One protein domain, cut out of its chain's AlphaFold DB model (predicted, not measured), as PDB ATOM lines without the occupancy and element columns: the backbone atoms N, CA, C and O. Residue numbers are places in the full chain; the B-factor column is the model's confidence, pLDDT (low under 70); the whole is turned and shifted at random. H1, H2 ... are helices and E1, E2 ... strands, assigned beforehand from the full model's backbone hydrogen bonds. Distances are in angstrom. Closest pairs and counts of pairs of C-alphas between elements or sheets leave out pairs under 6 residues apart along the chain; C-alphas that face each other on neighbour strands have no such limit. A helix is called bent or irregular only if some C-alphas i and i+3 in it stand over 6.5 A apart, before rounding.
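Overview. This is residues 515 to 683 of the 793 residues of an uncharacterized protein of Saezia sanguinis (UniProt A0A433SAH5). Five nearly aligned helices, H1, H2, H3, H4 and H7, lie side by side in a staggered, curved layer in that order, each running opposite to the one before, and the last residues of H4, past a kink, reach over to H1. A tiny pair of strands, E1 and E2, sits at one end of this body, while H5 and H6 lie off to one side on a looping arm, touching no helix, and residues 643 to 651 stick out. The printed part has 169 residues, with seven named helices and two named strands in the order E1 H1 H2 E2 H3 H4 H5 H6 H7; the sheet, E1 beside E2, is parallel, and the class is mostly helix. The whole is compact, with a radius of gyration of the C-alphas of 17.4 A and spans of 55 by 40 by 30 A.

Along the chain. E1 is residues 519 to 521, 6.5 A long, beginning at C-alpha 519 at (8.408, 44.403, -33.042). H1 is residues 532 to 546, 21.2 A, and H2 residues 550 to 556, 10.7 A. E2 is residues 560 to 562, 6.9 A. H3 is residues 571 to 586, 23.1 A. H4, residues 592 to 614, 25.9 A, begins at (22.334, 15.504, -8.368); it is irregular, with C-alphas 608 and 611 8.1 A apart, and has a kink of 78 degrees near residue 608. H5 is residues 634 to 641, 10.2 A, and H6 residues 649 to 658, 14.6 A. H7, residues 667 to 680, 20.2 A, ends at (24.516, 24.594, -4.799).

Arrangement. H4 is the hub, touching H1, H3 and H7. H4 and H7 touch at a shallow tilt of 7 degrees, opposite ways, closest at the C-alphas of Ala 596 and Ala 679, 4.0 A. H3 and H4 form a helical hairpin at a shallow tilt of 29 degrees, closest at the C-alphas of Ser 585 and Lys 595, 4.2 A. H3 and H7 are apart. With residues 572 to 579 alone, H3 touches H2; the closest C-alphas, those of Ala 554 and Pro 572, are 5.1 A apart. H1 and H2 are a helical hairpin at a shallow tilt of 6 degrees, with the C-alphas of Ala 541 and Ala 553 closest, 4.5 A. Residues 541 to 546 of H1 touch residues 612 to 614 of H4, closest at the C-alphas of Arg 542 and Ile 614, 4.6 A. E1, H1, H2 and E2 make a strand-helix-strand unit, two parallel neighbour strands joined through helices, with a right-handed crossover. Across E1 and E2, N 520 and O 560 are 2.9 A apart and N 562 and O 520 3.0 A, both within hydrogen-bond range. H5 and H6 are apart. In H1, H3, H5, H6 and H7 every O i to N i+4 pair is within hydrogen-bond range; in H4 it is 17 of 19, and in H2 0 of 3, with 2 of 4 O i to N i+3 pairs within range.

Size, cuts and confidence. The two C-alphas farthest apart, those of Thr 591 and Asp 645, are 55.9 A apart. The printed part has no cut. The link from H4 to H5, residues 615 to 633, is long. The mean pLDDT of the printed part is 83.0; residue 523, residues 526 to 530 and residues 618 to 645 are under 70.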
ATOM      1  N   THR A 515      -0.942  41.194 -33.450       84.69
ATOM      2  CA  THR A 515      -0.608  42.025 -34.611       84.69
ATOM      3  C   THR A 515       0.566  41.413 -35.371       84.69
ATOM      4  O   THR A 515       1.648  41.198 -34.822       84.69
ATOM      5  N   ALA A 516       0.382  41.124 -36.660       80.69
ATOM      6  CA  ALA A 516       1.451  40.567 -37.483       80.69
ATOM      7  C   ALA A 516       2.552  41.610 -37.750       80.69
ATOM      8  O   ALA A 516       2.263  42.732 -38.154       80.69
ATOM      9  N   GLY A 517       3.816  41.222 -37.568       78.69
ATOM     10  CA  GLY A 517       4.975  42.054 -37.914       78.69
ATOM     11  C   GLY A 517       5.319  43.164 -36.915       78.69
ATOM     12  O   GLY A 517       6.233  43.937 -37.185       78.69
ATOM     13  N   VAL A 518       4.635  43.242 -35.769       82.44
ATOM     14  CA  VAL A 518       4.997  44.185 -34.702       82.44
ATOM     15  C   VAL A 518       6.245  43.697 -33.973       82.44
ATOM     16  O   VAL A 518       6.291  42.576 -33.461       82.44
ATOM     17  N   GLU A 519       7.244  44.572 -33.900       86.19
ATOM     18  CA  GLU A 519       8.408  44.403 -33.042       86.19
ATOM     19  C   GLU A 519       8.217  45.156 -31.730       86.19
ATOM     20  O   GLU A 519       8.007  46.370 -31.717       86.19
ATOM     21  N   LEU A 520       8.319  44.433 -30.613       86.19
ATOM     22  CA  LEU A 520       8.333  45.046 -29.291       86.19
ATOM     23  C   LEU A 520       9.769  45.297 -28.845       86.19
ATOM     24  O   LEU A 520      10.592  44.388 -28.771       86.19
ATOM     25  N   THR A 521      10.063  46.533 -28.472       81.88
ATOM     26  CA  THR A 521      11.321  46.874 -27.813       81.88
ATOM     27  C   THR A 521      11.175  46.769 -26.301       81.88
ATOM     28  O   THR A 521      10.074  46.792 -25.734       81.88
ATOM     29  N   SER A 522      12.292  46.669 -25.588       73.81
ATOM     30  CA  SER A 522      12.226  46.768 -24.136       73.81
ATOM     31  C   SER A 522      11.709  48.140 -23.692       73.81
ATOM     32  O   SER A 522      12.263  49.180 -24.034       73.81
ATOM     33  N   GLY A 523      10.648  48.122 -22.883       68.75
ATOM     34  CA  GLY A 523       9.943  49.327 -22.444       68.75
ATOM     35  C   GLY A 523       8.764  49.720 -23.339       68.75
ATOM     36  O   GLY A 523       7.992  50.579 -22.926       68.75
ATOM     37  N   ALA A 524       8.549  49.055 -24.483       72.62
ATOM     38  CA  ALA A 524       7.424  49.330 -25.389       72.62
ATOM     39  C   ALA A 524       6.047  49.222 -24.713       72.62
ATOM     40  O   ALA A 524       5.096  49.877 -25.125       72.62
ATOM     41  N   CYS A 525       5.953  48.421 -23.650       76.62
ATOM     42  CA  CYS A 525       4.726  48.180 -22.893       76.62
ATOM     43  C   CYS A 525       4.572  49.064 -21.649       76.62
ATOM     44  O   CYS A 525       3.778  48.746 -20.757       76.62
ATOM     45  N   ALA A 526       5.339  50.151 -21.558       65.12
ATOM     46  CA  ALA A 526       5.212  51.138 -20.496       65.12
ATOM     47  C   ALA A 526       4.192  52.220 -20.869       65.12
ATOM     48  O   ALA A 526       4.209  52.712 -21.990       65.12
ATOM     49  N   TYR A 527       3.374  52.624 -19.889       58.25
ATOM     50  CA  TYR A 527       2.500  53.809 -19.824       58.25
ATOM     51  C   TYR A 527       1.520  54.072 -20.993       58.25
ATOM     52  O   TYR A 527       0.320  54.176 -20.748       58.25
ATOM     53  N   ARG A 528       2.001  54.157 -22.238       64.94
ATOM     54  CA  ARG A 528       1.243  54.386 -23.474       64.94
ATOM     55  C   ARG A 528       1.833  53.540 -24.613       64.94
ATOM     56  O   ARG A 528       2.597  54.054 -25.430       64.94
ATOM     57  N   PRO A 529       1.545  52.230 -24.652       69.31
ATOM     58  CA  PRO A 529       2.064  51.385 -25.713       69.31
ATOM     59  C   PRO A 529       1.381  51.706 -27.041       69.31
ATOM     60  O   PRO A 529       0.154  51.697 -27.132       69.31
ATOM     61  N   ALA A 530       2.184  51.889 -28.089       69.12
ATOM     62  CA  ALA A 530       1.690  51.918 -29.466       69.12
ATOM     63  C   ALA A 530       1.085  50.562 -29.889       69.12
ATOM     64  O   ALA A 530       0.231  50.503 -30.765       69.12
ATOM     65  N   SER A 531       1.496  49.472 -29.230       82.00
ATOM     66  CA  SER A 531       1.058  48.098 -29.506       82.00
ATOM     67  C   SER A 531       0.415  47.461 -28.271       82.00
ATOM     68  O   SER A 531       0.903  46.461 -27.740       82.00
ATOM     69  N   GLY A 532      -0.670  48.061 -27.765       85.81
ATOM     70  CA  GLY A 532      -1.320  47.614 -26.526       85.81
ATOM     71  C   GLY A 532      -1.779  46.159 -26.548       85.81
ATOM     72  O   GLY A 532      -1.577  45.456 -25.558       85.81
ATOM     73  N   ASN A 533      -2.319  45.679 -27.675       90.75
ATOM     74  CA  ASN A 533      -2.730  44.279 -27.825       90.75
ATOM     75  C   ASN A 533      -1.560  43.319 -27.573       90.75
ATOM     76  O   ASN A 533      -1.648  42.441 -26.714       90.75
ATOM     77  N   ASP A 534      -0.442  43.512 -28.275       90.50
ATOM     78  CA  ASP A 534       0.741  42.656 -28.153       90.50
ATOM     79  C   ASP A 534       1.369  42.755 -26.755       90.50
ATOM     80  O   ASP A 534       1.841  41.759 -26.204       90.50
ATOM     81  N   CYS A 535       1.285  43.926 -26.121       89.62
ATOM     82  CA  CYS A 535       1.705  44.110 -24.737       89.62
ATOM     83  C   CYS A 535       0.841  43.347 -23.721       89.62
ATOM     84  O   CYS A 535       1.388  42.746 -22.791       89.62
ATOM     85  N   LEU A 536      -0.487  43.319 -23.887       92.62
ATOM     86  CA  LEU A 536      -1.375  42.541 -23.017       92.62
ATOM     87  C   LEU A 536      -1.200  41.030 -23.235       92.62
ATOM     88  O   LEU A 536      -1.177  40.264 -22.269       92.62
ATOM     89  N   ARG A 537      -0.983  40.596 -24.482       94.94
ATOM     90  CA  ARG A 537      -0.615  39.203 -24.797       94.94
ATOM     91  C   ARG A 537       0.700  38.819 -24.120       94.94
ATOM     92  O   ARG A 537       0.774  37.793 -23.448       94.94
ATOM     93  N   TRP A 538       1.710  39.678 -24.189       93.44
ATOM     94  CA  TRP A 538       2.988  39.423 -23.530       93.44
ATOM     95  C   TRP A 538       2.883  39.420 -21.993       93.44
ATOM     96  O   TRP A 538       3.568  38.643 -21.322       93.44
ATOM     97  N   LEU A 539       1.998  40.231 -21.402       93.31
ATOM     98  CA  LEU A 539       1.653  40.141 -19.976       93.31
ATOM     99  C   LEU A 539       1.101  38.751 -19.631       93.31
ATOM    100  O   LEU A 539       1.612  38.116 -18.704       93.31
ATOM    101  N   LEU A 540       0.135  38.245 -20.407       96.94
ATOM    102  CA  LEU A 540      -0.401  36.892 -20.237       96.94
ATOM    103  C   LEU A 540       0.692  35.821 -20.366       96.94
ATOM    104  O   LEU A 540       0.756  34.927 -19.523       96.94
ATOM    105  N   ALA A 541       1.590  35.933 -21.349       96.50
ATOM    106  CA  ALA A 541       2.711  35.002 -21.514       96.50
ATOM    107  C   ALA A 541       3.555  34.905 -20.234       96.50
ATOM    108  O   ALA A 541       3.799  33.814 -19.716       96.50
ATOM    109  N   ARG A 542       3.938  36.055 -19.664       94.75
ATOM    110  CA  ARG A 542       4.721  36.110 -18.418       94.75
ATOM    111  C   ARG A 542       3.975  35.509 -17.233       94.75
ATOM    112  O   ARG A 542       4.589  34.890 -16.367       94.75
ATOM    113  N   ARG A 543       2.656  35.681 -17.192       95.19
ATOM    114  CA  ARG A 543       1.806  35.117 -16.145       95.19
ATOM    115  C   ARG A 543       1.698  33.594 -16.247       95.19
ATOM    116  O   ARG A 543       1.918  32.912 -15.253       95.19
ATOM    117  N   LEU A 544       1.490  33.061 -17.451       97.62
ATOM    118  CA  LEU A 544       1.514  31.617 -17.715       97.62
ATOM    119  C   LEU A 544       2.858  30.988 -17.316       97.62
ATOM    120  O   LEU A 544       2.882  29.918 -16.713       97.62
ATOM    121  N   MET A 545       3.976  31.679 -17.568       96.62
ATOM    122  CA  MET A 545       5.296  31.228 -17.108       96.62
ATOM    123  C   MET A 545       5.410  31.179 -15.577       96.62
ATOM    124  O   MET A 545       6.018  30.247 -15.050       96.62
ATOM    125  N   ARG A 546       4.844  32.157 -14.852       94.44
ATOM    126  CA  ARG A 546       4.825  32.154 -13.375       94.44
ATOM    127  C   ARG A 546       3.997  31.001 -12.808       94.44
ATOM    128  O   ARG A 546       4.398  30.419 -11.806       94.44
ATOM    129  N   ASP A 547       2.924  30.628 -13.496       95.19
ATOM    130  CA  ASP A 547       2.043  29.514 -13.123       95.19
ATOM    131  C   ASP A 547       2.543  28.146 -13.625       95.19
ATOM    132  O   ASP A 547       1.830  27.148 -13.542       95.19
ATOM    133  N   ALA A 548       3.767  28.084 -14.162       95.00
ATOM    134  CA  ALA A 548       4.380  26.888 -14.742       95.00
ATOM    135  C   ALA A 548       3.612  26.264 -15.931       95.00
ATOM    136  O   ALA A 548       3.813  25.096 -16.266       95.00
ATOM    137  N   ARG A 549       2.778  27.052 -16.621       97.00
ATOM    138  CA  ARG A 549       2.037  26.674 -17.839       97.00
ATOM    139  C   ARG A 549       2.843  27.020 -19.091       97.00
ATOM    140  O   ARG A 549       2.441  27.828 -19.927       97.00
ATOM    141  N   TYR A 550       4.034  26.437 -19.183       95.00
ATOM    142  CA  TYR A 550       5.054  26.835 -20.157       95.00
ATOM    143  C   TYR A 550       4.645  26.616 -21.619       95.00
ATOM    144  O   TYR A 550       4.914  27.474 -22.459       95.00
ATOM    145  N   ASP A 551       3.972  25.502 -21.914       92.38
ATOM    146  CA  ASP A 551       3.561  25.156 -23.280       92.38
ATOM    147  C   ASP A 551       2.540  26.157 -23.837       92.38
ATOM    148  O   ASP A 551       2.591  26.524 -25.009       92.38
ATOM    149  N   GLU A 552       1.651  26.661 -22.977       95.50
ATOM    150  CA  GLU A 552       0.655  27.666 -23.347       95.50
ATOM    151  C   GLU A 552       1.273  29.058 -23.515       95.50
ATOM    152  O   GLU A 552       0.832  29.825 -24.366       95.50
ATOM    153  N   ALA A 553       2.306  29.403 -22.738       96.25
ATOM    154  CA  ALA A 553       2.918  30.733 -22.770       96.25
ATOM    155  C   ALA A 553       3.537  31.083 -24.135       96.25
ATOM    156  O   ALA A 553       3.545  32.251 -24.535       96.25
ATOM    157  N   ALA A 554       4.043  30.079 -24.860       90.12
ATOM    158  CA  ALA A 554       4.816  30.256 -26.088       90.12
ATOM    159  C   ALA A 554       4.082  31.071 -27.171       90.12
ATOM    160  O   ALA A 554       4.709  31.900 -27.828       90.12
ATOM    161  N   SER A 555       2.766  30.889 -27.330       91.12
ATOM    162  CA  SER A 555       1.958  31.569 -28.360       91.12
ATOM    163  C   SER A 555       1.607  33.026 -28.044       91.12
ATOM    164  O   SER A 555       1.027  33.718 -28.884       91.12
ATOM    165  N   TYR A 556       1.907  33.489 -26.829       95.00
ATOM    166  CA  TYR A 556       1.578  34.842 -26.376       95.00
ATOM    167  C   TYR A 556       2.803  35.748 -26.238       95.00
ATOM    168  O   TYR A 556       2.648  36.956 -26.058       95.00
ATOM    169  N   PHE A 557       4.015  35.197 -26.329       92.81
ATOM    170  CA  PHE A 557       5.223  36.009 -26.438       92.81
ATOM    171  C   PHE A 557       5.248  36.778 -27.767       92.81
ATOM    172  O   PHE A 557       4.739  36.277 -28.773       92.81
ATOM    173  N   PRO A 558       5.854  37.980 -27.798       89.25
ATOM    174  CA  PRO A 558       5.979  38.735 -29.035       89.25
ATOM    175  C   PRO A 558       6.825  37.963 -30.050       89.25
ATOM    176  O   PRO A 558       7.842  37.358 -29.703       89.25
ATOM    177  N   ALA A 559       6.399  38.006 -31.314       79.44
ATOM    178  CA  ALA A 559       7.083  37.324 -32.410       79.44
ATOM    179  C   ALA A 559       8.451  37.954 -32.725       79.44
ATOM    180  O   ALA A 559       9.391  37.243 -33.076       79.44
ATOM    181  N   LEU A 560       8.559  39.277 -32.574       84.50
ATOM    182  CA  LEU A 560       9.784  40.051 -32.733       84.50
ATOM    183  C   LEU A 560      10.014  40.867 -31.458       84.50
ATOM    184  O   LEU A 560       9.156  41.654 -31.055       84.50
ATOM    185  N   TYR A 561      11.163  40.665 -30.812       88.88
ATOM    186  CA  TYR A 561      11.557  41.437 -29.639       88.88
ATOM    187  C   TYR A 561      13.007  41.894 -29.742       88.88
ATOM    188  O   TYR A 561      13.895  41.073 -29.984       88.88
ATOM    189  N   ALA A 562      13.240  43.186 -29.510       87.81
ATOM    190  CA  ALA A 562      14.567  43.787 -29.437       87.81
ATOM    191  C   ALA A 562      14.877  44.253 -28.006       87.81
ATOM    192  O   ALA A 562      14.112  44.991 -27.372       87.81
ATOM    193  N   ASN A 563      16.018  43.807 -27.478       84.12
ATOM    194  CA  ASN A 563      16.459  44.151 -26.129       84.12
ATOM    195  C   ASN A 563      17.024  45.589 -26.048       84.12
ATOM    196  O   ASN A 563      16.985  46.363 -27.002       84.12
ATOM    197  N   MET A 564      17.587  45.952 -24.889       76.25
ATOM    198  CA  MET A 564      18.157  47.286 -24.624       76.25
ATOM    199  C   MET A 564      19.213  47.740 -25.627       76.25
ATOM    200  O   MET A 564      19.350  48.929 -25.893       76.25
ATOM    201  N   SER A 565      19.994  46.781 -26.111       81.00
ATOM    202  CA  SER A 565      21.093  46.984 -27.046       81.00
ATOM    203  C   SER A 565      20.646  46.917 -28.506       81.00
ATOM    204  O   SER A 565      21.490  47.039 -29.387       81.00
ATOM    205  N   GLY A 566      19.348  46.725 -28.772       82.62
ATOM    206  CA  GLY A 566      18.812  46.537 -30.121       82.62
ATOM    207  C   GLY A 566      19.055  45.138 -30.694       82.62
ATOM    208  O   GLY A 566      18.891  44.931 -31.889       82.62
ATOM    209  N   GLU A 567      19.462  44.172 -29.868       87.12
ATOM    210  CA  GLU A 567      19.649  42.784 -30.294       87.12
ATOM    211  C   GLU A 567      18.307  42.043 -30.265       87.12
ATOM    212  O   GLU A 567      17.565  42.114 -29.277       87.12
ATOM    213  N   HIS A 568      18.015  41.302 -31.338       89.38
ATOM    214  CA  HIS A 568      16.810  40.485 -31.424       89.38
ATOM    215  C   HIS A 568      16.926  39.233 -30.557       89.38
ATOM    216  O   HIS A 568      17.823  38.408 -30.742       89.38
ATOM    217  N   VAL A 569      15.969  39.054 -29.648       90.00
ATOM    218  CA  VAL A 569      15.906  37.887 -28.762       90.00
ATOM    219  C   VAL A 569      14.646  37.086 -29.065       90.00
ATOM    220  O   VAL A 569      13.531  37.596 -29.002       90.00
ATOM    221  N   ASN A 570      14.819  35.791 -29.329       91.62
ATOM    222  CA  ASN A 570      13.705  34.855 -29.471       91.62
ATOM    223  C   ASN A 570      13.159  34.468 -28.085       91.62
ATOM    224  O   ASN A 570      13.591  33.475 -27.495       91.62
ATOM    225  N   LEU A 571      12.230  35.270 -27.555       91.94
ATOM    226  CA  LEU A 571      11.624  35.039 -26.239       91.94
ATOM    227  C   LEU A 571      10.929  33.670 -26.104       91.94
ATOM    228  O   LEU A 571      11.177  33.020 -25.087       91.94
ATOM    229  N   PRO A 572      10.151  33.168 -27.091       92.69
ATOM    230  CA  PRO A 572       9.609  31.808 -27.033       92.69
ATOM    231  C   PRO A 572      10.679  30.731 -26.813       92.69
ATOM    232  O   PRO A 572      10.502  29.845 -25.975       92.69
ATOM    233  N   ALA A 573      11.819  30.821 -27.504       93.12
ATOM    234  CA  ALA A 573      12.915  29.869 -27.333       93.12
ATOM    235  C   ALA A 573      13.570  29.980 -25.945       93.12
ATOM    236  O   ALA A 573      13.876  28.957 -25.331       93.12
ATOM    237  N   GLN A 574      13.745  31.199 -25.414       94.94
ATOM    238  CA  GLN A 574      14.265  31.384 -24.051       94.94
ATOM    239  C   GLN A 574      13.296  30.828 -22.993       94.94
ATOM    240  O   GLN A 574      13.729  30.184 -22.035       94.94
ATOM    241  N   ALA A 575      11.988  31.020 -23.187       95.62
ATOM    242  CA  ALA A 575      10.939  30.476 -22.328       95.62
ATOM    243  C   ALA A 575      10.955  28.939 -22.313       95.62
ATOM    244  O   ALA A 575      10.969  28.328 -21.242       95.62
ATOM    245  N   GLN A 576      11.030  28.313 -23.493       95.00
ATOM    246  CA  GLN A 576      11.146  26.859 -23.632       95.00
ATOM    247  C   GLN A 576      12.439  26.325 -23.010       95.00
ATOM    248  O   GLN A 576      12.409  25.322 -22.302       95.00
ATOM    249  N   GLY A 577      13.569  27.012 -23.210       96.25
ATOM    250  CA  GLY A 577      14.841  26.655 -22.580       96.25
ATOM    251  C   GLY A 577      14.759  26.669 -21.051       96.25
ATOM    252  O   GLY A 577      15.257  25.753 -20.394       96.25
ATOM    253  N   TYR A 578      14.072  27.662 -20.483       97.38
ATOM    254  CA  TYR A 578      13.845  27.756 -19.040       97.38
ATOM    255  C   TYR A 578      12.950  26.619 -18.532       97.38
ATOM    256  O   TYR A 578      13.307  25.935 -17.569       97.38
ATOM    257  N   ALA A 579      11.832  26.362 -19.214       96.62
ATOM    258  CA  ALA A 579      10.910  25.277 -18.887       96.62
ATOM    259  C   ALA A 579      11.591  23.900 -18.944       96.62
ATOM    260  O   ALA A 579      11.463  23.091 -18.021       96.62
ATOM    261  N   GLN A 580      12.372  23.656 -19.999       96.75
ATOM    262  CA  GLN A 580      13.124  22.422 -20.189       96.75
ATOM    263  C   GLN A 580      14.171  22.233 -19.089       96.75
ATOM    264  O   GLN A 580      14.266  21.149 -18.517       96.75
ATOM    265  N   ALA A 581      14.915  23.286 -18.735       96.94
ATOM    266  CA  ALA A 581      15.897  23.235 -17.657       96.94
ATOM    267  C   ALA A 581      15.249  22.895 -16.301       96.94
ATOM    268  O   ALA A 581      15.760  22.049 -15.563       96.94
ATOM    269  N   LEU A 582      14.089  23.477 -15.982       96.19
ATOM    270  CA  LEU A 582      13.352  23.109 -14.771       96.19
ATOM    271  C   LEU A 582      12.854  21.659 -14.810       96.19
ATOM    272  O   LEU A 582      13.078  20.919 -13.849       96.19
ATOM    273  N   SER A 583      12.242  21.236 -15.918       95.44
ATOM    274  CA  SER A 583      11.753  19.865 -16.109       95.44
ATOM    275  C   SER A 583      12.874  18.838 -15.949       95.44
ATOM    276  O   SER A 583      12.749  17.879 -15.182       95.44
ATOM    277  N   ASP A 584      14.017  19.072 -16.597       95.31
ATOM    278  CA  ASP A 584      15.176  18.191 -16.516       95.31
ATOM    279  C   ASP A 584      15.724  18.103 -15.091       95.31
ATOM    280  O   ASP A 584      15.982  17.002 -14.605       95.31
ATOM    281  N   SER A 585      15.788  19.225 -14.365       94.62
ATOM    282  CA  SER A 585      16.251  19.235 -12.973       94.62
ATOM    283  C   SER A 585      15.396  18.395 -12.008       94.62
ATOM    284  O   SER A 585      15.888  17.960 -10.961       94.62
ATOM    285  N   GLY A 586      14.133  18.133 -12.361       91.56
ATOM    286  CA  GLY A 586      13.198  17.314 -11.586       91.56
ATOM    287  C   GLY A 586      13.247  15.815 -11.899       91.56
ATOM    288  O   GLY A 586      12.687  15.014 -11.147       91.56
ATOM    289  N   ARG A 587      13.925  15.389 -12.976       92.75
ATOM    290  CA  ARG A 587      13.921  13.986 -13.431       92.75
ATOM    291  C   ARG A 587      14.609  13.064 -12.429       92.75
ATOM    292  O   ARG A 587      15.791  13.223 -12.119       92.75
ATOM    293  N   PHE A 588      13.896  12.046 -11.951       91.62
ATOM    294  CA  PHE A 588      14.394  11.190 -10.868       91.62
ATOM    295  C   PHE A 588      15.677  10.422 -11.234       91.62
ATOM    296  O   PHE A 588      16.515  10.213 -10.362       91.62
ATOM    297  N   TRP A 589      15.859  10.055 -12.509       87.06
ATOM    298  CA  TRP A 589      17.008   9.278 -12.998       87.06
ATOM    299  C   TRP A 589      18.283  10.101 -13.220       87.06
ATOM    300  O   TRP A 589      19.343   9.527 -13.470       87.06
ATOM    301  N   GLN A 590      18.212  11.433 -13.153       91.19
ATOM    302  CA  GLN A 590      19.398  12.276 -13.271       91.19
ATOM    303  C   GLN A 590      20.193  12.320 -11.959       91.19
ATOM    304  O   GLN A 590      19.625  12.320 -10.863       91.19
ATOM    305  N   THR A 591      21.520  12.421 -12.070       91.88
ATOM    306  CA  THR A 591      22.401  12.632 -10.912       91.88
ATOM    307  C   THR A 591      22.208  14.028 -10.326       91.88
ATOM    308  O   THR A 591      21.875  14.965 -11.051       91.88
ATOM    309  N   ASP A 592      22.478  14.200  -9.029       92.94
ATOM    310  CA  ASP A 592      22.334  15.504  -8.368       92.94
ATOM    311  C   ASP A 592      23.163  16.605  -9.044       92.94
ATOM    312  O   ASP A 592      22.656  17.701  -9.258       92.94
ATOM    313  N   ILE A 593      24.381  16.299  -9.501       94.62
ATOM    314  CA  ILE A 593      25.232  17.269 -10.208       94.62
ATOM    315  C   ILE A 593      24.624  17.674 -11.562       94.62
ATOM    316  O   ILE A 593      24.728  18.830 -11.963       94.62
ATOM    317  N   THR A 594      23.950  16.754 -12.257       95.06
ATOM    318  CA  THR A 594      23.246  17.074 -13.512       95.06
ATOM    319  C   THR A 594      22.022  17.944 -13.234       95.06
ATOM    320  O   THR A 594      21.831  18.967 -13.885       95.06
ATOM    321  N   LYS A 595      21.254  17.623 -12.187       96.88
ATOM    322  CA  LYS A 595      20.145  18.471 -11.725       96.88
ATOM    323  C   LYS A 595      20.628  19.871 -11.333       96.88
ATOM    324  O   LYS A 595      19.967  20.850 -11.658       96.88
ATOM    325  N   ALA A 596      21.788  19.975 -10.676       97.50
ATOM    326  CA  ALA A 596      22.417  21.250 -10.333       97.50
ATOM    327  C   ALA A 596      22.760  22.075 -11.579       97.50
ATOM    328  O   ALA A 596      22.469  23.267 -11.617       97.50
ATOM    329  N   GLN A 597      23.322  21.433 -12.606       97.69
ATOM    330  CA  GLN A 597      23.622  22.070 -13.886       97.69
ATOM    331  C   GLN A 597      22.354  22.633 -14.543       97.69
ATOM    332  O   GLN A 597      22.338  23.788 -14.957       97.69
ATOM    333  N   HIS A 598      21.266  21.862 -14.571       97.94
ATOM    334  CA  HIS A 598      19.991  22.334 -15.113       97.94
ATOM    335  C   HIS A 598      19.378  23.484 -14.294       97.94
ATOM    336  O   HIS A 598      18.932  24.471 -14.875       97.94
ATOM    337  N   LEU A 599      19.417  23.420 -12.956       98.38
ATOM    338  CA  LEU A 599      18.963  24.520 -12.089       98.38
ATOM    339  C   LEU A 599      19.778  25.801 -12.301       98.38
ATOM    340  O   LEU A 599      19.207  26.889 -12.344       98.38
ATOM    341  N   PHE A 600      21.099  25.683 -12.457       97.81
ATOM    342  CA  PHE A 600      21.959  26.828 -12.744       97.81
ATOM    343  C   PHE A 600      21.659  27.431 -14.121       97.81
ATOM    344  O   PHE A 600      21.533  28.648 -14.238       97.81
ATOM    345  N   ASN A 601      21.441  26.598 -15.143       97.56
ATOM    346  CA  ASN A 601      21.028  27.067 -16.469       97.56
ATOM    347  C   ASN A 601      19.692  27.829 -16.411       97.56
ATOM    348  O   ASN A 601      19.575  28.912 -16.984       97.56
ATOM    349  N   ALA A 602      18.705  27.309 -15.671       98.06
ATOM    350  CA  ALA A 602      17.434  27.999 -15.446       98.06
ATOM    351  C   ALA A 602      17.634  29.348 -14.728       98.06
ATOM    352  O   ALA A 602      17.032  30.354 -15.109       98.06
ATOM    353  N   ALA A 603      18.520  29.400 -13.728       97.62
ATOM    354  CA  ALA A 603      18.855  30.634 -13.022       97.62
ATOM    355  C   ALA A 603      19.497  31.686 -13.940       97.62
ATOM    356  O   ALA A 603      19.126  32.859 -13.883       97.62
ATOM    357  N   MET A 604      20.414  31.274 -14.817       96.25
ATOM    358  CA  MET A 604      21.053  32.163 -15.791       96.25
ATOM    359  C   MET A 604      20.050  32.730 -16.797       96.25
ATOM    360  O   MET A 604      20.077  33.929 -17.080       96.25
ATOM    361  N   LEU A 605      19.107  31.910 -17.272       96.06
ATOM    362  CA  LEU A 605      18.025  32.373 -18.146       96.06
ATOM    363  C   LEU A 605      17.159  33.436 -17.463       96.06
ATOM    364  O   LEU A 605      16.886  34.473 -18.064       96.06
ATOM    365  N   LEU A 606      16.792  33.249 -16.191       94.56
ATOM    366  CA  LEU A 606      16.081  34.288 -15.437       94.56
ATOM    367  C   LEU A 606      16.943  35.521 -15.174       94.56
ATOM    368  O   LEU A 606      16.433  36.639 -15.160       94.56
ATOM    369  N   ARG A 607      18.249  35.369 -14.973       92.50
ATOM    370  CA  ARG A 607      19.131  36.522 -14.781       92.50
ATOM    371  C   ARG A 607      19.198  37.405 -16.029       92.50
ATOM    372  O   ARG A 607      19.299  38.627 -15.880       92.50
ATOM    373  N   LEU A 608      19.178  36.802 -17.215       90.19
ATOM    374  CA  LEU A 608      19.285  37.501 -18.496       90.19
ATOM    375  C   LEU A 608      17.931  38.006 -19.001       90.19
ATOM    376  O   LEU A 608      17.830  39.167 -19.381       90.19
ATOM    377  N   TYR A 609      16.902  37.157 -18.943       91.31
ATOM    378  CA  TYR A 609      15.595  37.384 -19.573       91.31
ATOM    379  C   TYR A 609      14.423  37.313 -18.587       91.31
ATOM    380  O   TYR A 609      13.263  37.275 -18.981       91.31
ATOM    381  N   GLY A 610      14.671  37.242 -17.278       91.00
ATOM    382  CA  GLY A 610      13.611  37.008 -16.291       91.00
ATOM    383  C   GLY A 610      12.569  38.122 -16.221       91.00
ATOM    384  O   GLY A 610      11.419  37.849 -15.879       91.00
ATOM    385  N   LYS A 611      12.922  39.358 -16.588       85.12
ATOM    386  CA  LYS A 611      11.941  40.445 -16.733       85.12
ATOM    387  C   LYS A 611      10.960  40.123 -17.864       85.12
ATOM    388  O   LYS A 611       9.749  40.250 -17.683       85.12
ATOM    389  N   GLU A 612      11.490  39.696 -19.000       88.75
ATOM    390  CA  GLU A 612      10.754  39.393 -20.221       88.75
ATOM    391  C   GLU A 612       9.956  38.093 -20.098       88.75
ATOM    392  O   GLU A 612       8.888  37.993 -20.693       88.75
ATOM    393  N   LEU A 613      10.446  37.125 -19.315       92.69
ATOM    394  CA  LEU A 613       9.857  35.791 -19.169       92.69
ATOM    395  C   LEU A 613       8.876  35.664 -18.003       92.69
ATOM    396  O   LEU A 613       7.857  35.007 -18.158       92.69
ATOM    397  N   ILE A 614       9.163  36.254 -16.838       92.19
ATOM    398  CA  ILE A 614       8.338  36.095 -15.621       92.19
ATOM    399  C   ILE A 614       8.064  37.415 -14.891       92.19
ATOM    400  O   ILE A 614       7.520  37.410 -13.785       92.19
ATOM    401  N   GLY A 615       8.433  38.559 -15.472       87.56
ATOM    402  CA  GLY A 615       8.241  39.866 -14.848       87.56
ATOM    403  C   GLY A 615       6.766  40.224 -14.661       87.56
ATOM    404  O   GLY A 615       5.931  39.960 -15.523       87.56
ATOM    405  N   TYR A 616       6.456  40.846 -13.527       84.25
ATOM    406  CA  TYR A 616       5.148  41.443 -13.247       84.25
ATOM    407  C   TYR A 616       5.057  42.814 -13.921       84.25
ATOM    408  O   TYR A 616       5.990  43.612 -13.752       84.25
ATOM    409  N   GLN A 617       3.954  43.101 -14.617       78.06
ATOM    410  CA  GLN A 617       3.670  44.433 -15.158       78.06
ATOM    411  C   GLN A 617       3.544  45.458 -14.022       78.06
ATOM    412  O   GLN A 617       2.976  45.156 -12.973       78.06
ATOM    413  N   GLY A 618       4.100  46.663 -14.191       62.66
ATOM    414  CA  GLY A 618       3.903  47.808 -13.291       62.66
ATOM    415  C   GLY A 618       4.353  47.611 -11.833       62.66
ATOM    416  O   GLY A 618       4.109  48.476 -10.993       62.66
ATOM    417  N   HIS A 619       4.998  46.490 -11.499       55.69
ATOM    418  CA  HIS A 619       5.527  46.207 -10.166       55.69
ATOM    419  C   HIS A 619       6.800  47.019  -9.907       55.69
ATOM    420  O   HIS A 619       7.545  47.261 -10.857       55.69
ATOM    421  N   LEU A 620       7.046  47.406  -8.643       50.72
ATOM    422  CA  LEU A 620       8.172  48.221  -8.151       50.72
ATOM    423  C   LEU A 620       9.442  48.062  -9.013       50.72
ATOM    424  O   LEU A 620      10.286  47.213  -8.757       50.72
ATOM    425  N   GLY A 621       9.588  48.870 -10.068       50.41
ATOM    426  CA  GLY A 621      10.780  48.918 -10.914       50.41
ATOM    427  C   GLY A 621      11.024  47.801 -11.946       50.41
ATOM    428  O   GLY A 621      12.160  47.735 -12.427       50.41
ATOM    429  N   ASN A 622      10.038  46.972 -12.323       49.78
ATOM    430  CA  ASN A 622      10.169  46.065 -13.482       49.78
ATOM    431  C   ASN A 622      10.129  46.814 -14.831       49.78
ATOM    432  O   ASN A 622      10.852  46.423 -15.745       49.78
ATOM    433  N   ASP A 623       9.415  47.942 -14.911       50.03
ATOM    434  CA  ASP A 623       9.239  48.725 -16.150       50.03
ATOM    435  C   ASP A 623       9.968  50.088 -16.140       50.03
ATOM    436  O   ASP A 623       9.825  50.888 -17.059       50.03
ATOM    437  N   ASN A 624      10.816  50.351 -15.135       44.81
ATOM    438  CA  ASN A 624      11.548  51.619 -14.997       44.81
ATOM    439  C   ASN A 624      12.823  51.651 -15.852       44.81
ATOM    440  O   ASN A 624      13.934  51.564 -15.313       44.81
ATOM    441  N   TRP A 625      12.684  51.772 -17.167       35.84
ATOM    442  CA  TRP A 625      13.811  52.104 -18.039       35.84
ATOM    443  C   TRP A 625      13.861  53.600 -18.353       35.84
ATOM    444  O   TRP A 625      12.870  54.205 -18.729       35.84
ATOM    445  N   ALA A 626      15.057  54.164 -18.176       29.31
ATOM    446  CA  ALA A 626      15.492  55.464 -18.677       29.31
ATOM    447  C   ALA A 626      14.657  56.693 -18.272       29.31
ATOM    448  O   ALA A 626      14.170  57.385 -19.145       29.31
ATOM    449  N   GLY A 627      14.553  57.011 -16.972       32.88
ATOM    450  CA  GLY A 627      14.396  58.390 -16.455       32.88
ATOM    451  C   GLY A 627      13.265  59.285 -16.996       32.88
ATOM    452  O   GLY A 627      13.236  60.467 -16.667       32.88
ATOM    453  N   VAL A 628      12.355  58.768 -17.819       36.97
ATOM    454  CA  VAL A 628      11.474  59.567 -18.666       36.97
ATOM    455  C   VAL A 628      10.100  58.875 -18.695       36.97
ATOM    456  O   VAL A 628       9.927  57.840 -19.328       36.97
ATOM    457  N   HIS A 629       9.145  59.516 -18.004       48.12
ATOM    458  CA  HIS A 629       7.686  59.276 -17.890       48.12
ATOM    459  C   HIS A 629       7.222  58.416 -16.698       48.12
ATOM    460  O   HIS A 629       7.633  57.278 -16.526       48.12
ATOM    461  N   LYS A 630       6.497  58.965 -15.710       46.47
ATOM    462  CA  LYS A 630       5.183  59.664 -15.665       46.47
ATOM    463  C   LYS A 630       3.913  58.761 -15.589       46.47
ATOM    464  O   LYS A 630       2.828  59.265 -15.832       46.47
ATOM    465  N   GLY A 631       3.982  57.527 -15.051       42.38
ATOM    466  CA  GLY A 631       2.846  56.876 -14.336       42.38
ATOM    467  C   GLY A 631       3.230  56.259 -12.966       42.38
ATOM    468  O   GLY A 631       4.375  55.820 -12.826       42.38
ATOM    469  N   PRO A 632       2.338  56.205 -11.946       49.47
ATOM    470  CA  PRO A 632       2.649  55.535 -10.686       49.47
ATOM    471  C   PRO A 632       2.740  54.013 -10.889       49.47
ATOM    472  O   PRO A 632       1.954  53.455 -11.658       49.47
ATOM    473  N   PRO A 633       3.646  53.302 -10.192       58.59
ATOM    474  CA  PRO A 633       3.660  51.843 -10.224       58.59
ATOM    475  C   PRO A 633       2.340  51.273  -9.677       58.59
ATOM    476  O   PRO A 633       1.697  51.887  -8.826       58.59
ATOM    477  N   ILE A 634       1.961  50.061 -10.097       62.38
ATOM    478  CA  ILE A 634       0.757  49.355  -9.617       62.38
ATOM    479  C   ILE A 634       0.731  49.255  -8.081       62.38
ATOM    480  O   ILE A 634      -0.322  49.350  -7.457       62.38
ATOM    481  N   SER A 635       1.896  49.137  -7.444       57.72
ATOM    482  CA  SER A 635       2.022  49.145  -5.981       57.72
ATOM    483  C   SER A 635       1.654  50.492  -5.339       57.72
ATOM    484  O   SER A 635       1.148  50.519  -4.223       57.72
ATOM    485  N   TYR A 636       1.888  51.615  -6.024       58.56
ATOM    486  CA  TYR A 636       1.447  52.941  -5.574       58.56
ATOM    487  C   TYR A 636      -0.058  53.118  -5.783       58.56
ATOM    488  O   TYR A 636      -0.745  53.666  -4.923       58.56
ATOM    489  N   MET A 637      -0.583  52.593  -6.892       60.03
ATOM    490  CA  MET A 637      -2.023  52.534  -7.123       60.03
ATOM    491  C   MET A 637      -2.744  51.776  -6.001       60.03
ATOM    492  O   MET A 637      -3.728  52.268  -5.464       60.03
ATOM    493  N   ARG A 638      -2.184  50.659  -5.518       64.00
ATOM    494  CA  ARG A 638      -2.720  49.946  -4.348       64.00
ATOM    495  C   ARG A 638      -2.803  50.811  -3.083       64.00
ATOM    496  O   ARG A 638      -3.806  50.745  -2.378       64.00
ATOM    497  N   GLN A 639      -1.774  51.612  -2.791       59.59
ATOM    498  CA  GLN A 639      -1.767  52.503  -1.617       59.59
ATOM    499  C   GLN A 639      -2.858  53.577  -1.697       59.59
ATOM    500  O   GLN A 639      -3.389  53.982  -0.669       59.59
ATOM    501  N   THR A 640      -3.206  54.013  -2.909       55.25
ATOM    502  CA  THR A 640      -4.293  54.972  -3.147       55.25
ATOM    503  C   THR A 640      -5.673  54.301  -3.177       55.25
ATOM    504  O   THR A 640      -6.630  54.892  -2.690       55.25
ATOM    505  N   PHE A 641      -5.790  53.056  -3.659       59.28
ATOM    506  CA  PHE A 641      -7.052  52.296  -3.684       59.28
ATOM    507  C   PHE A 641      -7.536  51.859  -2.301       59.28
ATOM    508  O   PHE A 641      -8.730  51.941  -2.023       59.28
ATOM    509  N   ALA A 642      -6.611  51.428  -1.432       52.25
ATOM    510  CA  ALA A 642      -6.920  50.908  -0.095       52.25
ATOM    511  C   ALA A 642      -7.569  51.951   0.841       52.25
ATOM    512  O   ALA A 642      -8.002  51.607   1.936       52.25
ATOM    513  N   ALA A 643      -7.622  53.216   0.416       50.09
ATOM    514  CA  ALA A 643      -8.285  54.310   1.111       50.09
ATOM    515  C   ALA A 643      -9.715  54.598   0.599       50.09
ATOM    516  O   ALA A 643     -10.308  55.576   1.042       50.09
ATOM    517  N   SER A 644     -10.262  53.809  -0.339       61.19
ATOM    518  CA  SER A 644     -11.585  54.059  -0.939       61.19
ATOM    519  C   SER A 644     -12.655  53.053  -0.499       61.19
ATOM    520  O   SER A 644     -12.383  51.859  -0.410       61.19
ATOM    521  N   ASP A 645     -13.894  53.526  -0.330       67.81
ATOM    522  CA  ASP A 645     -15.076  52.708   0.011       67.81
ATOM    523  C   ASP A 645     -15.528  51.758  -1.125       67.81
ATOM    524  O   ASP A 645     -16.483  51.000  -0.973       67.81
ATOM    525  N   TRP A 646     -14.854  51.802  -2.278       72.56
ATOM    526  CA  TRP A 646     -15.222  51.097  -3.512       72.56
ATOM    527  C   TRP A 646     -14.446  49.785  -3.729       72.56
ATOM    528  O   TRP A 646     -14.514  49.206  -4.813       72.56
ATOM    529  N   GLU A 647     -13.665  49.336  -2.742       76.19
ATOM    530  CA  GLU A 647     -12.893  48.090  -2.805       76.19
ATOM    531  C   GLU A 647     -13.618  46.940  -2.089       76.19
ATOM    532  O   GLU A 647     -13.924  47.010  -0.899       76.19
ATOM    533  N   GLY A 648     -13.863  45.849  -2.819       77.50
ATOM    534  CA  GLY A 648     -14.466  44.633  -2.271       77.50
ATOM    535  C   GLY A 648     -13.444  43.690  -1.622       77.50
ATOM    536  O   GLY A 648     -12.275  43.639  -2.004       77.50
ATOM    537  N   ALA A 649     -13.897  42.859  -0.676       84.88
ATOM    538  CA  ALA A 649     -13.040  41.869  -0.013       84.88
ATOM    539  C   ALA A 649     -12.439  40.829  -0.985       84.88
ATOM    540  O   ALA A 649     -11.290  40.423  -0.804       84.88
ATOM    541  N   ASP A 650     -13.183  40.423  -2.023       88.69
ATOM    542  CA  ASP A 650     -12.687  39.483  -3.041       88.69
ATOM    543  C   ASP A 650     -11.598  40.113  -3.923       88.69
ATOM    544  O   ASP A 650     -10.589  39.475  -4.226       88.69
ATOM    545  N   GLU A 651     -11.726  41.405  -4.241       87.31
ATOM    546  CA  GLU A 651     -10.709  42.138  -4.996       87.31
ATOM    547  C   GLU A 651      -9.384  42.171  -4.223       87.31
ATOM    548  O   GLU A 651      -8.320  41.884  -4.775       87.31
ATOM    549  N   LEU A 652      -9.450  42.452  -2.918       84.69
ATOM    550  CA  LEU A 652      -8.286  42.421  -2.039       84.69
ATOM    551  C   LEU A 652      -7.669  41.018  -1.940       84.69
ATOM    552  O   LEU A 652      -6.444  40.878  -1.984       84.69
ATOM    553  N   ALA A 653      -8.492  39.976  -1.832       89.12
ATOM    554  CA  ALA A 653      -8.009  38.600  -1.809       89.12
ATOM    555  C   ALA A 653      -7.260  38.243  -3.106       89.12
ATOM    556  O   ALA A 653      -6.142  37.721  -3.044       89.12
ATOM    557  N   ARG A 654      -7.825  38.595  -4.269       90.06
ATOM    558  CA  ARG A 654      -7.211  38.395  -5.594       90.06
ATOM    559  C   ARG A 654      -5.917  39.187  -5.757       90.06
ATOM    560  O   ARG A 654      -4.906  38.618  -6.173       90.06
ATOM    561  N   TYR A 655      -5.904  40.454  -5.337       86.12
ATOM    562  CA  TYR A 655      -4.688  41.268  -5.325       86.12
ATOM    563  C   TYR A 655      -3.585  40.593  -4.506       86.12
ATOM    564  O   TYR A 655      -2.485  40.384  -5.012       86.12
ATOM    565  N   ASN A 656      -3.875  40.199  -3.263       85.81
ATOM    566  CA  ASN A 656      -2.891  39.568  -2.378       85.81
ATOM    567  C   ASN A 656      -2.366  38.238  -2.934       85.81
ATOM    568  O   ASN A 656      -1.179  37.944  -2.785       85.81
ATOM    569  N   ALA A 657      -3.219  37.458  -3.603       88.31
ATOM    570  CA  ALA A 657      -2.834  36.196  -4.232       88.31
ATOM    571  C   ALA A 657      -1.857  36.378  -5.408       88.31
ATOM    572  O   ALA A 657      -1.094  35.466  -5.718       88.31
ATOM    573  N   THR A 658      -1.855  37.550  -6.049       85.25
ATOM    574  CA  THR A 658      -1.000  37.860  -7.207       85.25
ATOM    575  C   THR A 658       0.196  38.746  -6.852       85.25
ATOM    576  O   THR A 658       0.980  39.110  -7.732       85.25
ATOM    577  N   VAL A 659       0.381  39.130  -5.582       82.44
ATOM    578  CA  VAL A 659       1.588  39.846  -5.137       82.44
ATOM    579  C   VAL A 659       2.822  38.979  -5.384       82.44
ATOM    580  O   VAL A 659       2.844  37.790  -5.076       82.44
ATOM    581  N   SER A 660       3.875  39.576  -5.949       82.69
ATOM    582  CA  SER A 660       5.139  38.872  -6.179       82.69
ATOM    583  C   SER A 660       5.759  38.430  -4.854       82.69
ATOM    584  O   SER A 660       5.783  39.210  -3.905       82.69
ATOM    585  N   GLN A 661       6.322  37.223  -4.806       81.38
ATOM    586  CA  GLN A 661       6.885  36.638  -3.585       81.38
ATOM    587  C   GLN A 661       8.368  36.264  -3.771       81.38
ATOM    588  O   GLN A 661       8.625  35.176  -4.290       81.38
ATOM    589  N   PRO A 662       9.351  37.101  -3.355       80.12
ATOM    590  CA  PRO A 662       9.182  38.270  -2.484       80.12
ATOM    591  C   PRO A 662       8.729  39.541  -3.217       80.12
ATOM    592  O   PRO A 662       9.004  39.720  -4.404       80.12
ATOM    593  N   GLU A 663       8.104  40.461  -2.475       77.81
ATOM    594  CA  GLU A 663       7.688  41.781  -2.966       77.81
ATOM    595  C   GLU A 663       8.895  42.725  -3.081       77.81
ATOM    596  O   GLU A 663       9.104  43.644  -2.287       77.81
ATOM    597  N   LYS A 664       9.771  42.435  -4.044       79.56
ATOM    598  CA  LYS A 664      11.032  43.145  -4.262       79.56
ATOM    599  C   LYS A 664      11.146  43.588  -5.714       79.56
ATOM    600  O   LYS A 664      10.784  42.868  -6.648       79.56
ATOM    601  N   ARG A 665      11.762  44.757  -5.905       76.25
ATOM    602  CA  ARG A 665      12.171  45.228  -7.230       76.25
ATOM    603  C   ARG A 665      13.055  44.188  -7.911       76.25
ATOM    604  O   ARG A 665      13.977  43.668  -7.295       76.25
ATOM    605  N   TRP A 666      12.781  43.922  -9.189       79.50
ATOM    606  CA  TRP A 666      13.450  42.872  -9.968       79.50
ATOM    607  C   TRP A 666      13.304  41.475  -9.356       79.50
ATOM    608  O   TRP A 666      14.258  40.700  -9.325       79.50
ATOM    609  N   TYR A 667      12.091  41.148  -8.904       86.69
ATOM    610  CA  TYR A 667      11.694  39.856  -8.336       86.69
ATOM    611  C   TYR A 667      12.364  38.627  -8.986       86.69
ATOM    612  O   TYR A 667      12.894  37.766  -8.286       86.69
ATOM    613  N   TYR A 668      12.419  38.573 -10.320       90.06
ATOM    614  CA  TYR A 668      13.015  37.466 -11.077       90.06
ATOM    615  C   TYR A 668      14.473  37.152 -10.686       90.06
ATOM    616  O   TYR A 668      14.901  36.003 -10.782       90.06
ATOM    617  N   ARG A 669      15.238  38.139 -10.196       91.94
ATOM    618  CA  ARG A 669      16.614  37.938  -9.713       91.94
ATOM    619  C   ARG A 669      16.656  37.135  -8.419       91.94
ATOM    620  O   ARG A 669      17.549  36.317  -8.238       91.94
ATOM    621  N   TYR A 670      15.676  37.330  -7.542       92.69
ATOM    622  CA  TYR A 670      15.551  36.569  -6.300       92.69
ATOM    623  C   TYR A 670      15.101  35.130  -6.574       92.69
ATOM    624  O   TYR A 670      15.594  34.208  -5.928       92.69
ATOM    625  N   VAL A 671      14.254  34.919  -7.588       94.12
ATOM    626  CA  VAL A 671      13.932  33.570  -8.087       94.12
ATOM    627  C   VAL A 671      15.187  32.884  -8.632       94.12
ATOM    628  O   VAL A 671      15.476  31.750  -8.255       94.12
ATOM    629  N   ALA A 672      15.981  33.588  -9.447       96.19
ATOM    630  CA  ALA A 672      17.250  33.076  -9.964       96.19
ATOM    631  C   ALA A 672      18.229  32.703  -8.834       96.19
ATOM    632  O   ALA A 672      18.817  31.623  -8.860       96.19
ATOM    633  N   ILE A 673      18.358  33.547  -7.803       95.88
ATOM    634  CA  ILE A 673      19.152  33.238  -6.602       95.88
ATOM    635  C   ILE A 673      18.640  31.964  -5.922       95.88
ATOM    636  O   ILE A 673      19.441  31.098  -5.586       95.88
ATOM    637  N   GLY A 674      17.323  31.814  -5.758       95.81
ATOM    638  CA  GLY A 674      16.732  30.612  -5.165       95.81
ATOM    639  C   GLY A 674      17.056  29.335  -5.949       95.81
ATOM    640  O   GLY A 674      17.367  28.305  -5.348       95.81
ATOM    641  N   LEU A 675      17.053  29.397  -7.285       97.44
ATOM    642  CA  LEU A 675      17.474  28.283  -8.145       97.44
ATOM    643  C   LEU A 675      18.964  27.957  -7.969       97.44
ATOM    644  O   LEU A 675      19.326  26.784  -7.861       97.44
ATOM    645  N   VAL A 676      19.824  28.974  -7.852       97.31
ATOM    646  CA  VAL A 676      21.249  28.784  -7.533       97.31
ATOM    647  C   VAL A 676      21.438  28.147  -6.157       97.31
ATOM    648  O   VAL A 676      22.248  27.236  -6.010       97.31
ATOM    649  N   GLU A 677      20.690  28.577  -5.142       95.88
ATOM    650  CA  GLU A 677      20.782  28.006  -3.796       95.88
ATOM    651  C   GLU A 677      20.396  26.519  -3.774       95.88
ATOM    652  O   GLU A 677      21.036  25.734  -3.059       95.88
ATOM    653  N   GLN A 678      19.404  26.130  -4.582       97.25
ATOM    654  CA  GLN A 678      19.023  24.734  -4.804       97.25
ATOM    655  C   GLN A 678      20.105  23.961  -5.570       97.25
ATOM    656  O   GLN A 678      20.457  22.852  -5.167       97.25
ATOM    657  N   ALA A 679      20.674  24.545  -6.630       97.62
ATOM    658  CA  ALA A 679      21.761  23.947  -7.407       97.62
ATOM    659  C   ALA A 679      23.009  23.698  -6.544       97.62
ATOM    660  O   ALA A 679      23.576  22.604  -6.549       97.62
ATOM    661  N   ALA A 680      23.395  24.682  -5.729       95.62
ATOM    662  CA  ALA A 680      24.516  24.594  -4.799       95.62
ATOM    663  C   ALA A 680      24.329  23.478  -3.758       95.62
ATOM    664  O   ALA A 680      25.302  22.859  -3.340       95.62
ATOM    665  N   GLY A 681      23.087  23.166  -3.369       95.12
ATOM    666  CA  GLY A 681      22.781  22.038  -2.482       95.12
ATOM    667  C   GLY A 681      22.959  20.651  -3.114       95.12
ATOM    668  O   GLY A 681      22.896  19.653  -2.401       95.12
ATOM    669  N   LYS A 682      23.170  20.572  -4.433       95.06
ATOM    670  CA  LYS A 682      23.248  19.321  -5.207       95.06
ATOM    671  C   LYS A 682      24.648  19.006  -5.747       95.06
ATOM    672  O   LYS A 682      24.846  17.985  -6.405       95.06
ATOM    673  N   VAL A 683      25.632  19.858  -5.468       94.50
ATOM    674  CA  VAL A 683      27.046  19.625  -5.796       94.50
ATOM    675  C   VAL A 683      27.871  19.453  -4.516       94.50
ATOM    676  O   VAL A 683      27.479  19.959  -3.465       94.50
TER     677      VAL A 683